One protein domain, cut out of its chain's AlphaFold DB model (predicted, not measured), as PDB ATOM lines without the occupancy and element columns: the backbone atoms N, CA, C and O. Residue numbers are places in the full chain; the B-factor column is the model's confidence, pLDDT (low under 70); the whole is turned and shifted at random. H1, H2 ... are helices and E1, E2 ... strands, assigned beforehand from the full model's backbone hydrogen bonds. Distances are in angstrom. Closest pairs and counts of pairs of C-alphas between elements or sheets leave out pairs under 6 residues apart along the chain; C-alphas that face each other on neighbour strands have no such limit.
ATOM      1  N   GLN A   3      40.735   4.061  49.835       97.19
ATOM      2  CA  GLN A   3      40.964   4.108  48.400       97.19
ATOM      3  C   GLN A   3      42.450   3.893  48.134       97.19
ATOM      4  O   GLN A   3      43.291   4.199  48.982       97.19
ATOM      5  N   THR A   4      42.781   3.345  46.972       97.62
ATOM      6  CA  THR A   4      44.153   3.315  46.463       97.62
ATOM      7  C   THR A   4      44.176   3.930  45.072       97.62
ATOM      8  O   THR A   4      43.246   3.722  44.298       97.62
ATOM      9  N   LEU A   5      45.233   4.679  44.761       97.12
ATOM     10  CA  LEU A   5      45.506   5.219  43.430       97.12
ATOM     11  C   LEU A   5      46.805   4.600  42.930       97.12
ATOM     12  O   LEU A   5      47.827   4.661  43.610       97.12
ATOM     13  N   TRP A   6      46.742   4.015  41.742       96.81
ATOM     14  CA  TRP A   6      47.883   3.461  41.034       96.81
ATOM     15  C   TRP A   6      48.132   4.272  39.779       96.81
ATOM     16  O   TRP A   6      47.193   4.606  39.057       96.81
ATOM     17  N   GLN A   7      49.399   4.593  39.538       95.12
ATOM     18  CA  GLN A   7      49.814   5.444  38.436       95.12
ATOM     19  C   GLN A   7      51.016   4.837  37.714       95.12
ATOM     20  O   GLN A   7      51.920   4.306  38.357       95.12
ATOM     21  N   GLY A   8      51.023   4.951  36.390       91.94
ATOM     22  CA  GLY A   8      52.194   4.758  35.541       91.94
ATOM     23  C   GLY A   8      52.374   5.963  34.619       91.94
ATOM     24  O   GLY A   8      51.407   6.668  34.321       91.94
ATOM     25  N   ASP A   9      53.599   6.211  34.176       88.94
ATOM     26  CA  ASP A   9      53.920   7.266  33.217       88.94
ATOM     27  C   ASP A   9      54.796   6.732  32.078       88.94
ATOM     28  O   ASP A   9      55.526   5.757  32.249       88.94
ATOM     29  N   ASP A  10      54.686   7.376  30.918       84.00
ATOM     30  CA  ASP A  10      55.558   7.168  29.750       84.00
ATOM     31  C   ASP A  10      56.298   8.476  29.405       84.00
ATOM     32  O   ASP A  10      56.417   8.879  28.252       84.00
ATOM     33  N   GLY A  11      56.700   9.238  30.431       82.12
ATOM     34  CA  GLY A  11      57.385  10.529  30.288       82.12
ATOM     35  C   GLY A  11      56.489  11.724  29.930       82.12
ATOM     36  O   GLY A  11      56.607  12.768  30.567       82.12
ATOM     37  N   ASP A  12      55.570  11.578  28.971       83.94
ATOM     38  CA  ASP A  12      54.711  12.682  28.495       83.94
ATOM     39  C   ASP A  12      53.263  12.596  28.993       83.94
ATOM     40  O   ASP A  12      52.549  13.601  29.049       83.94
ATOM     41  N   THR A  13      52.803  11.397  29.356       86.75
ATOM     42  CA  THR A  13      51.416  11.159  29.779       86.75
ATOM     43  C   THR A  13      51.372  10.296  31.029       86.75
ATOM     44  O   THR A  13      52.187   9.395  31.214       86.75
ATOM     45  N   VAL A  14      50.384  10.571  31.875       92.19
ATOM     46  CA  VAL A  14      50.139   9.851  33.119       92.19
ATOM     47  C   VAL A  14      48.883   8.998  32.977       92.19
ATOM     48  O   VAL A  14      47.806   9.527  32.705       92.19
ATOM     49  N   ALA A  15      49.011   7.696  33.205       93.25
ATOM     50  CA  ALA A  15      47.916   6.741  33.300       93.25
ATOM     51  C   ALA A  15      47.610   6.456  34.772       93.25
ATOM     52  O   ALA A  15      48.510   6.089  35.525       93.25
ATOM     53  N   GLY A  16      46.353   6.604  35.185       95.00
ATOM     54  CA  GLY A  16      45.935   6.409  36.568       95.00
ATOM     55  C   GLY A  16      44.682   5.555  36.688       95.00
ATOM     56  O   GLY A  16      43.749   5.677  35.891       95.00
ATOM     57  N   VAL A  17      44.638   4.711  37.713       97.06
ATOM     58  CA  VAL A  17      43.445   3.956  38.099       97.06
ATOM     59  C   VAL A  17      43.313   3.937  39.619       97.06
ATOM     60  O   VAL A  17      44.272   3.671  40.344       97.06
ATOM     61  N   ALA A  18      42.117   4.247  40.104       97.75
ATOM     62  CA  ALA A  18      41.778   4.252  41.515       97.75
ATOM     63  C   ALA A  18      40.525   3.422  41.777       97.75
ATOM     64  O   ALA A  18      39.612   3.367  40.953       97.75
ATOM     65  N   TRP A  19      40.490   2.776  42.936       97.88
ATOM     66  CA  TRP A  19      39.340   2.008  43.397       97.88
ATOM     67  C   TRP A  19      39.292   1.973  44.918       97.88
ATOM     68  O   TRP A  19      40.306   2.134  45.612       97.88
ATOM     69  N   ASP A  20      38.092   1.718  45.422       97.88
ATOM     70  CA  ASP A  20      37.852   1.551  46.843       97.88
ATOM     71  C   ASP A  20      38.116   0.107  47.275       97.88
ATOM     72  O   ASP A  20      37.829  -0.867  46.567       97.88
ATOM     73  N   TRP A  21      38.651  -0.034  48.482       97.75
ATOM     74  CA  TRP A  21      38.931  -1.311  49.114       97.75
ATOM     75  C   TRP A  21      38.394  -1.349  50.546       97.75
ATOM     76  O   TRP A  21      38.275  -0.344  51.259       97.75
ATOM     77  N   VAL A  22      38.098  -2.557  51.007       96.62
ATOM     78  CA  VAL A  22      37.702  -2.848  52.380       96.62
ATOM     79  C   VAL A  22      38.676  -3.848  52.988       96.62
ATOM     80  O   VAL A  22      39.087  -4.809  52.345       96.62
ATOM     81  N   SER A  23      39.074  -3.602  54.236       94.94
ATOM     82  CA  SER A  23      39.798  -4.594  55.028       94.94
ATOM     83  C   SER A  23      38.773  -5.507  55.689       94.94
ATOM     84  O   SER A  23      37.807  -5.037  56.295       94.94
ATOM     85  N   MET A  24      38.974  -6.804  55.522       91.06
ATOM     86  CA  MET A  24      38.174  -7.876  56.086       91.06
ATOM     87  C   MET A  24      38.927  -8.518  57.260       91.06
ATOM     88  O   MET A  24      40.076  -8.192  57.561       91.06
ATOM     89  N   SER A  25      38.276  -9.461  57.939       86.94
ATOM     90  CA  SER A  25      38.931 -10.289  58.954       86.94
ATOM     91  C   SER A  25      40.170 -11.005  58.398       86.94
ATOM     92  O   SER A  25      40.229 -11.315  57.210       86.94
ATOM     93  N   ALA A  26      41.128 -11.311  59.277       84.44
ATOM     94  CA  ALA A  26      42.393 -11.975  58.939       84.44
ATOM     95  C   ALA A  26      43.312 -11.175  57.988       84.44
ATOM     96  O   ALA A  26      44.109 -11.759  57.263       84.44
ATOM     97  N   GLY A  27      43.208  -9.840  57.995       84.31
ATOM     98  CA  GLY A  27      44.121  -8.952  57.262       84.31
ATOM     99  C   GLY A  27      43.900  -8.927  55.750       84.31
ATOM    100  O   GLY A  27      44.639  -8.257  55.039       84.31
ATOM    101  N   VAL A  28      42.888  -9.628  55.238       91.06
ATOM    102  CA  VAL A  28      42.553  -9.626  53.810       91.06
ATOM    103  C   VAL A  28      42.036  -8.246  53.413       91.06
ATOM    104  O   VAL A  28      41.176  -7.681  54.086       91.06
ATOM    105  N   VAL A  29      42.524  -7.712  52.296       95.25
ATOM    106  CA  VAL A  29      41.972  -6.508  51.663       95.25
ATOM    107  C   VAL A  29      41.292  -6.896  50.355       95.25
ATOM    108  O   VAL A  29      41.866  -7.614  49.538       95.25
ATOM    109  N   ALA A  30      40.055  -6.449  50.171       95.69
ATOM    110  CA  ALA A  30      39.224  -6.768  49.015       95.69
ATOM    111  C   ALA A  30      38.765  -5.484  48.321       95.69
ATOM    112  O   ALA A  30      38.516  -4.472  48.978       95.69
ATOM    113  N   MET A  31      38.653  -5.528  46.996       97.19
ATOM    114  CA  MET A  31      38.032  -4.460  46.215       97.19
ATOM    115  C   MET A  31      36.533  -4.393  46.536       97.19
ATOM    116  O   MET A  31      35.893  -5.434  46.677       97.19
ATOM    117  N   VAL A  32      35.988  -3.181  46.670       97.38
ATOM    118  CA  VAL A  32      34.570  -2.980  47.018       97.38
ATOM    119  C   VAL A  32      33.654  -3.289  45.835       97.38
ATOM    120  O   VAL A  32      32.699  -4.044  45.990       97.38
ATOM    121  N   ASP A  33      33.953  -2.722  44.665       96.06
ATOM    122  CA  ASP A  33      33.170  -2.916  43.445       96.06
ATOM    123  C   ASP A  33      34.092  -2.890  42.205       96.06
ATOM    124  O   ASP A  33      34.673  -1.845  41.901       96.06
ATOM    125  N   PRO A  34      34.231  -4.012  41.471       93.69
ATOM    126  CA  PRO A  34      35.055  -4.100  40.266       93.69
ATOM    127  C   PRO A  34      34.489  -3.348  39.060       93.69
ATOM    128  O   PRO A  34      35.132  -3.313  38.017       93.69
ATOM    129  N   LEU A  35      33.302  -2.753  39.147       95.19
ATOM    130  CA  LEU A  35      32.761  -1.892  38.094       95.19
ATOM    131  C   LEU A  35      32.897  -0.401  38.426       95.19
ATOM    132  O   LEU A  35      32.660   0.432  37.554       95.19
ATOM    133  N   ALA A  36      33.324  -0.057  39.645       94.50
ATOM    134  CA  ALA A  36      33.423   1.316  40.135       94.50
ATOM    135  C   ALA A  36      34.872   1.837  40.188       94.50
ATOM    136  O   ALA A  36      35.261   2.531  41.127       94.50
ATOM    137  N   LEU A  37      35.691   1.502  39.185       95.56
ATOM    138  CA  LEU A  37      37.038   2.063  39.063       95.56
ATOM    139  C   LEU A  37      36.983   3.462  38.444       95.56
ATOM    140  O   LEU A  37      36.259   3.706  37.479       95.56
ATOM    141  N   VAL A  38      37.809   4.364  38.962       96.44
ATOM    142  CA  VAL A  38      38.003   5.704  38.409       96.44
ATOM    143  C   VAL A  38      39.327   5.723  37.663       96.44
ATOM    144  O   VAL A  38      40.370   5.407  38.230       96.44
ATOM    145  N   THR A  39      39.305   6.091  36.385       96.19
ATOM    146  CA  THR A  39      40.507   6.148  35.548       96.19
ATOM    147  C   THR A  39      40.441   7.318  34.575       96.19
ATOM    148  O   THR A  39      39.358   7.793  34.232       96.19
ATOM    149  N   ASN A  40      41.605   7.770  34.116       95.12
ATOM    150  CA  ASN A  40      41.739   8.674  32.975       95.12
ATOM    151  C   ASN A  40      42.049   7.931  31.658       95.12
ATOM    152  O   ASN A  40      42.333   8.577  30.651       95.12
ATOM    153  N   LEU A  41      42.010   6.594  31.659       93.50
ATOM    154  CA  LEU A  41      42.256   5.763  30.484       93.50
ATOM    155  C   LEU A  41      40.997   5.597  29.632       93.50
ATOM    156  O   LEU A  41      39.892   5.414  30.145       93.50
ATOM    157  N   GLN A  42      41.193   5.583  28.317       94.25
ATOM    158  CA  GLN A  42      40.184   5.195  27.340       94.25
ATOM    159  C   GLN A  42      40.702   3.990  26.556       94.25
ATOM    160  O   GLN A  42      41.771   4.052  25.952       94.25
ATOM    161  N   PHE A  43      39.951   2.890  26.578       95.19
ATOM    162  CA  PHE A  43      40.295   1.686  25.828       95.19
ATOM    163  C   PHE A  43      39.653   1.724  24.451       95.19
ATOM    164  O   PHE A  43      38.487   2.100  24.318       95.19
ATOM    165  N   LEU A  44      40.413   1.294  23.449       96.81
ATOM    166  CA  LEU A  44      39.974   1.219  22.062       96.81
ATOM    167  C   LEU A  44      39.983  -0.240  21.580       96.81
ATOM    168  O   LEU A  44      40.793  -1.043  22.051       96.81
ATOM    169  N   ASN A  45      39.089  -0.585  20.653       95.81
ATOM    170  CA  ASN A  45      39.172  -1.830  19.884       95.81
ATOM    171  C   ASN A  45      40.254  -1.733  18.787       95.81
ATOM    172  O   ASN A  45      40.959  -0.727  18.664       95.81
ATOM    173  N   ALA A  46      40.405  -2.796  17.991       95.94
ATOM    174  CA  ALA A  46      41.397  -2.848  16.917       95.94
ATOM    175  C   ALA A  46      41.109  -1.831  15.795       95.94
ATOM    176  O   ALA A  46      42.019  -1.409  15.085       95.94
ATOM    177  N   GLU A  47      39.853  -1.420  15.664       97.12
ATOM    178  CA  GLU A  47      39.353  -0.442  14.707       97.12
ATOM    179  C   GLU A  47      39.528   1.010  15.197       97.12
ATOM    180  O   GLU A  47      39.292   1.949  14.437       97.12
ATOM    181  N   GLY A  48      39.991   1.208  16.438       96.94
ATOM    182  CA  GLY A  48      40.210   2.521  17.049       96.94
ATOM    183  C   GLY A  48      38.960   3.144  17.681       96.94
ATOM    184  O   GLY A  48      38.978   4.319  18.045       96.94
ATOM    185  N   GLU A  49      37.879   2.384  17.826       97.75
ATOM    186  CA  GLU A  49      36.636   2.818  18.458       97.75
ATOM    187  C   GLU A  49      36.674   2.569  19.967       97.75
ATOM    188  O   GLU A  49      37.271   1.603  20.443       97.75
ATOM    189  N   VAL A  50      36.000   3.428  20.734       97.50
ATOM    190  CA  VAL A  50      35.949   3.312  22.196       97.50
ATOM    191  C   VAL A  50      35.202   2.045  22.607       97.50
ATOM    192  O   VAL A  50      34.065   1.825  22.187       97.50
ATOM    193  N   LEU A  51      35.826   1.241  23.473       97.81
ATOM    194  CA  LEU A  51      35.204   0.042  24.031       97.81
ATOM    195  C   LEU A  51      33.948   0.385  24.834       97.81
ATOM    196  O   LEU A  51      33.886   1.404  25.530       97.81
ATOM    197  N   ALA A  52      32.969  -0.523  24.825       96.50
ATOM    198  CA  ALA A  52      31.789  -0.364  25.659       96.50
ATOM    199  C   ALA A  52      32.186  -0.302  27.151       96.50
ATOM    200  O   ALA A  52      33.195  -0.894  27.553       96.50
ATOM    201  N   PRO A  53      31.395   0.360  28.018       93.31
ATOM    202  CA  PRO A  53      31.763   0.552  29.423       93.31
ATOM    203  C   PRO A  53      32.116  -0.744  30.166       93.31
ATOM    204  O   PRO A  53      33.097  -0.786  30.902       93.31
ATOM    205  N   LEU A  54      31.364  -1.825  29.933       94.81
ATOM    206  CA  LEU A  54      31.615  -3.118  30.576       94.81
ATOM    207  C   LEU A  54      32.915  -3.778  30.085       94.81
ATOM    208  O   LEU A  54      33.621  -4.417  30.862       94.81
ATOM    209  N   GLU A  55      33.255  -3.607  28.810       95.94
ATOM    210  CA  GLU A  55      34.507  -4.113  28.248       95.94
ATOM    211  C   GLU A  55      35.700  -3.318  28.779       95.94
ATOM    212  O   GLU A  55      36.697  -3.918  29.174       95.94
ATOM    213  N   SER A  56      35.572  -1.991  28.873       95.75
ATOM    214  CA  SER A  56      36.569  -1.126  29.514       95.75
ATOM    215  C   SER A  56      36.785  -1.513  30.980       95.75
ATOM    216  O   SER A  56      37.924  -1.669  31.412       95.75
ATOM    217  N   ALA A  57      35.706  -1.753  31.734       95.06
ATOM    218  CA  ALA A  57      35.793  -2.228  33.112       95.06
ATOM    219  C   ALA A  57      36.514  -3.582  33.202       95.06
ATOM    220  O   ALA A  57      37.360  -3.769  34.075       95.06
ATOM    221  N   ARG A  58      36.254  -4.514  32.274       95.75
ATOM    222  CA  ARG A  58      36.993  -5.785  32.206       95.75
ATOM    223  C   ARG A  58      38.491  -5.552  31.997       95.75
ATOM    224  O   ARG A  58      39.282  -6.122  32.737       95.75
ATOM    225  N   GLN A  59      38.882  -4.704  31.043       96.12
ATOM    226  CA  GLN A  59      40.298  -4.403  30.787       96.12
ATOM    227  C   GLN A  59      40.978  -3.740  31.994       96.12
ATOM    228  O   GLN A  59      42.096  -4.103  32.349       96.12
ATOM    229  N   LEU A  60      40.289  -2.820  32.676       96.00
ATOM    230  CA  LEU A  60      40.788  -2.212  33.912       96.00
ATOM    231  C   LEU A  60      41.006  -3.246  35.013       96.00
ATOM    232  O   LEU A  60      42.024  -3.198  35.698       96.00
ATOM    233  N   ASN A  61      40.081  -4.194  35.171       96.25
ATOM    234  CA  ASN A  61      40.250  -5.263  36.144       96.25
ATOM    235  C   ASN A  61      41.469  -6.123  35.817       96.25
ATOM    236  O   ASN A  61      42.232  -6.413  36.731       96.25
ATOM    237  N   GLU A  62      41.702  -6.494  34.557       95.94
ATOM    238  CA  GLU A  62      42.920  -7.230  34.178       95.94
ATOM    239  C   GLU A  62      44.187  -6.469  34.596       95.94
ATOM    240  O   GLU A  62      45.077  -7.057  35.206       95.94
ATOM    241  N   ILE A  63      44.236  -5.147  34.385       94.44
ATOM    242  CA  ILE A  63      45.347  -4.309  34.866       94.44
ATOM    243  C   ILE A  63      45.469  -4.407  36.388       94.44
ATOM    244  O   ILE A  63      46.547  -4.719  36.887       94.44
ATOM    245  N   VAL A  64      44.384  -4.206  37.139       95.31
ATOM    246  CA  VAL A  64      44.418  -4.279  38.610       95.31
ATOM    247  C   VAL A  64      44.905  -5.641  39.114       95.31
ATOM    248  O   VAL A  64      45.673  -5.680  40.074       95.31
ATOM    249  N   HIS A  65      44.540  -6.745  38.457       95.50
ATOM    250  CA  HIS A  65      45.014  -8.086  38.819       95.50
ATOM    251  C   HIS A  65      46.525  -8.272  38.614       95.50
ATOM    252  O   HIS A  65      47.123  -9.125  39.266       95.50
ATOM    253  N   THR A  66      47.158  -7.475  37.748       95.81
ATOM    254  CA  THR A  66      48.622  -7.497  37.564       95.81
ATOM    255  C   THR A  66      49.388  -6.663  38.589       95.81
ATOM    256  O   THR A  66      50.602  -6.816  38.721       95.81
ATOM    257  N   LEU A  67      48.703  -5.790  39.332       96.19
ATOM    258  CA  LEU A  67      49.324  -4.918  40.324       96.19
ATOM    259  C   LEU A  67      49.400  -5.631  41.683       96.19
ATOM    260  O   LEU A  67      48.418  -6.242  42.110       96.19
ATOM    261  N   PRO A  68      50.505  -5.504  42.444       96.62
ATOM    262  CA  PRO A  68      50.641  -6.100  43.777       96.62
ATOM    263  C   PRO A  68      49.871  -5.304  44.850       96.62
ATOM    264  O   PRO A  68      50.344  -5.088  45.965       96.62
ATOM    265  N   TRP A  69      48.675  -4.821  44.518       97.00
ATOM    266  CA  TRP A  69      48.003  -3.776  45.277       97.00
ATOM    267  C   TRP A  69      47.569  -4.204  46.673       97.00
ATOM    268  O   TRP A  69      47.627  -3.398  47.598       97.00
ATOM    269  N   GLN A  70      47.165  -5.465  46.847       95.88
ATOM    270  CA  GLN A  70      46.729  -5.964  48.151       95.88
ATOM    271  C   GLN A  70      47.877  -5.907  49.156       95.88
ATOM    272  O   GLN A  70      47.705  -5.398  50.260       95.88
ATOM    273  N   TYR A  71      49.060  -6.351  48.726       95.56
ATOM    274  CA  TYR A  71      50.278  -6.293  49.524       95.56
ATOM    275  C   TYR A  71      50.653  -4.850  49.874       95.56
ATOM    276  O   TYR A  71      50.952  -4.544  51.024       95.56
ATOM    277  N   GLU A  72      50.597  -3.943  48.900       97.12
ATOM    278  CA  GLU A  72      50.942  -2.535  49.105       97.12
ATOM    279  C   GLU A  72      49.979  -1.817  50.060       97.12
ATOM    280  O   GLU A  72      50.415  -1.070  50.937       97.12
ATOM    281  N   VAL A  73      48.676  -2.100  49.963       96.19
ATOM    282  CA  VAL A  73      47.680  -1.586  50.910       96.19
ATOM    283  C   VAL A  73      47.917  -2.163  52.306       96.19
ATOM    284  O   VAL A  73      47.951  -1.407  53.273       96.19
ATOM    285  N   GLN A  74      48.129  -3.475  52.440       94.94
ATOM    286  CA  GLN A  74      48.430  -4.109  53.733       94.94
ATOM    287  C   GLN A  74      49.685  -3.512  54.382       94.94
ATOM    288  O   GLN A  74      49.653  -3.134  55.556       94.94
ATOM    289  N   ARG A  75      50.757  -3.333  53.598       94.25
ATOM    290  CA  ARG A  75      52.000  -2.683  54.030       94.25
ATOM    291  C   ARG A  75      51.746  -1.259  54.520       94.25
ATOM    292  O   ARG A  75      52.218  -0.894  55.594       94.25
ATOM    293  N   ALA A  76      50.976  -0.466  53.775       94.12
ATOM    294  CA  ALA A  76      50.628   0.903  54.155       94.12
ATOM    295  C   ALA A  76      49.776   0.973  55.437       94.12
ATOM    296  O   ALA A  76      49.880   1.937  56.194       94.12
ATOM    297  N   LEU A  77      48.969  -0.055  55.712       90.75
ATOM    298  CA  LEU A  77      48.198  -0.189  56.952       90.75
ATOM    299  C   LEU A  77      49.020  -0.732  58.135       90.75
ATOM    300  O   LEU A  77      48.490  -0.806  59.243       90.75
ATOM    301  N   GLY A  78      50.281  -1.127  57.925       86.50
ATOM    302  CA  GLY A  78      51.120  -1.749  58.952       86.50
ATOM    303  C   GLY A  78      50.693  -3.174  59.324       86.50
ATOM    304  O   GLY A  78      50.987  -3.631  60.426       86.50
TER     305      GLY A  78
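AT A GLANCE: This is residues 3 to 78 of the 80 residues of an uncharacterized protein of Burkholderiales bacterium PBB2 (UniProt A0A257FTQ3). A long hairpin of E1 and E2, lengthened by short E3, has helices H1 and H2 over one face, making two layers; the loop of residues 32 to 52 reaches one end of the shape. The printed part has 76 residues, with three named strands, then two named helices. The class is mixed; the antiparallel sheet, order E1 E2 E3, is a meander, each strand the neighbour of the one before. It is only just loose, close to compact, with a radius of gyration of the C-alphas of 14.0 A and spans of 46 by 29 by 16 A.

HOW THE PARTS SIT: E1, residues 3 to 9, and E2, residues 14 to 23, form a hairpin; N 6 and O 17, 2.9 A apart, are within hydrogen-bond range. E2 and E3, residues 29 to 31, form another, with N 22 and O 30 at 2.8 A. H1, residues 53 to 66, is on the sheet; its closest C-alpha pair with E2 is Leu 60 and Val 17, 7.9 A. H2, residues 69 to 76, is on it too, its C-alpha 70 being 5.9 A from C-alpha 29. In H1 and H2 every O i to N i+4 pair is within hydrogen-bond range.

IN THESE COORDINATES: E1, 20.2 A long, begins at C-alpha 3 (40.964, 4.108, 48.400). E2 measures 28.2 A, E3 7.0 A, H1 20.4 A and H2 10.4 A, ending at C-alpha 76 (50.628, 0.903, 54.155).

THE WHOLE: The farthest C-alphas, Ala 26 and Glu 47, are 45.8 A apart. The link E3 to H1 is long. The printed part has no cut, and no printed residue is under 70 in pLDDT.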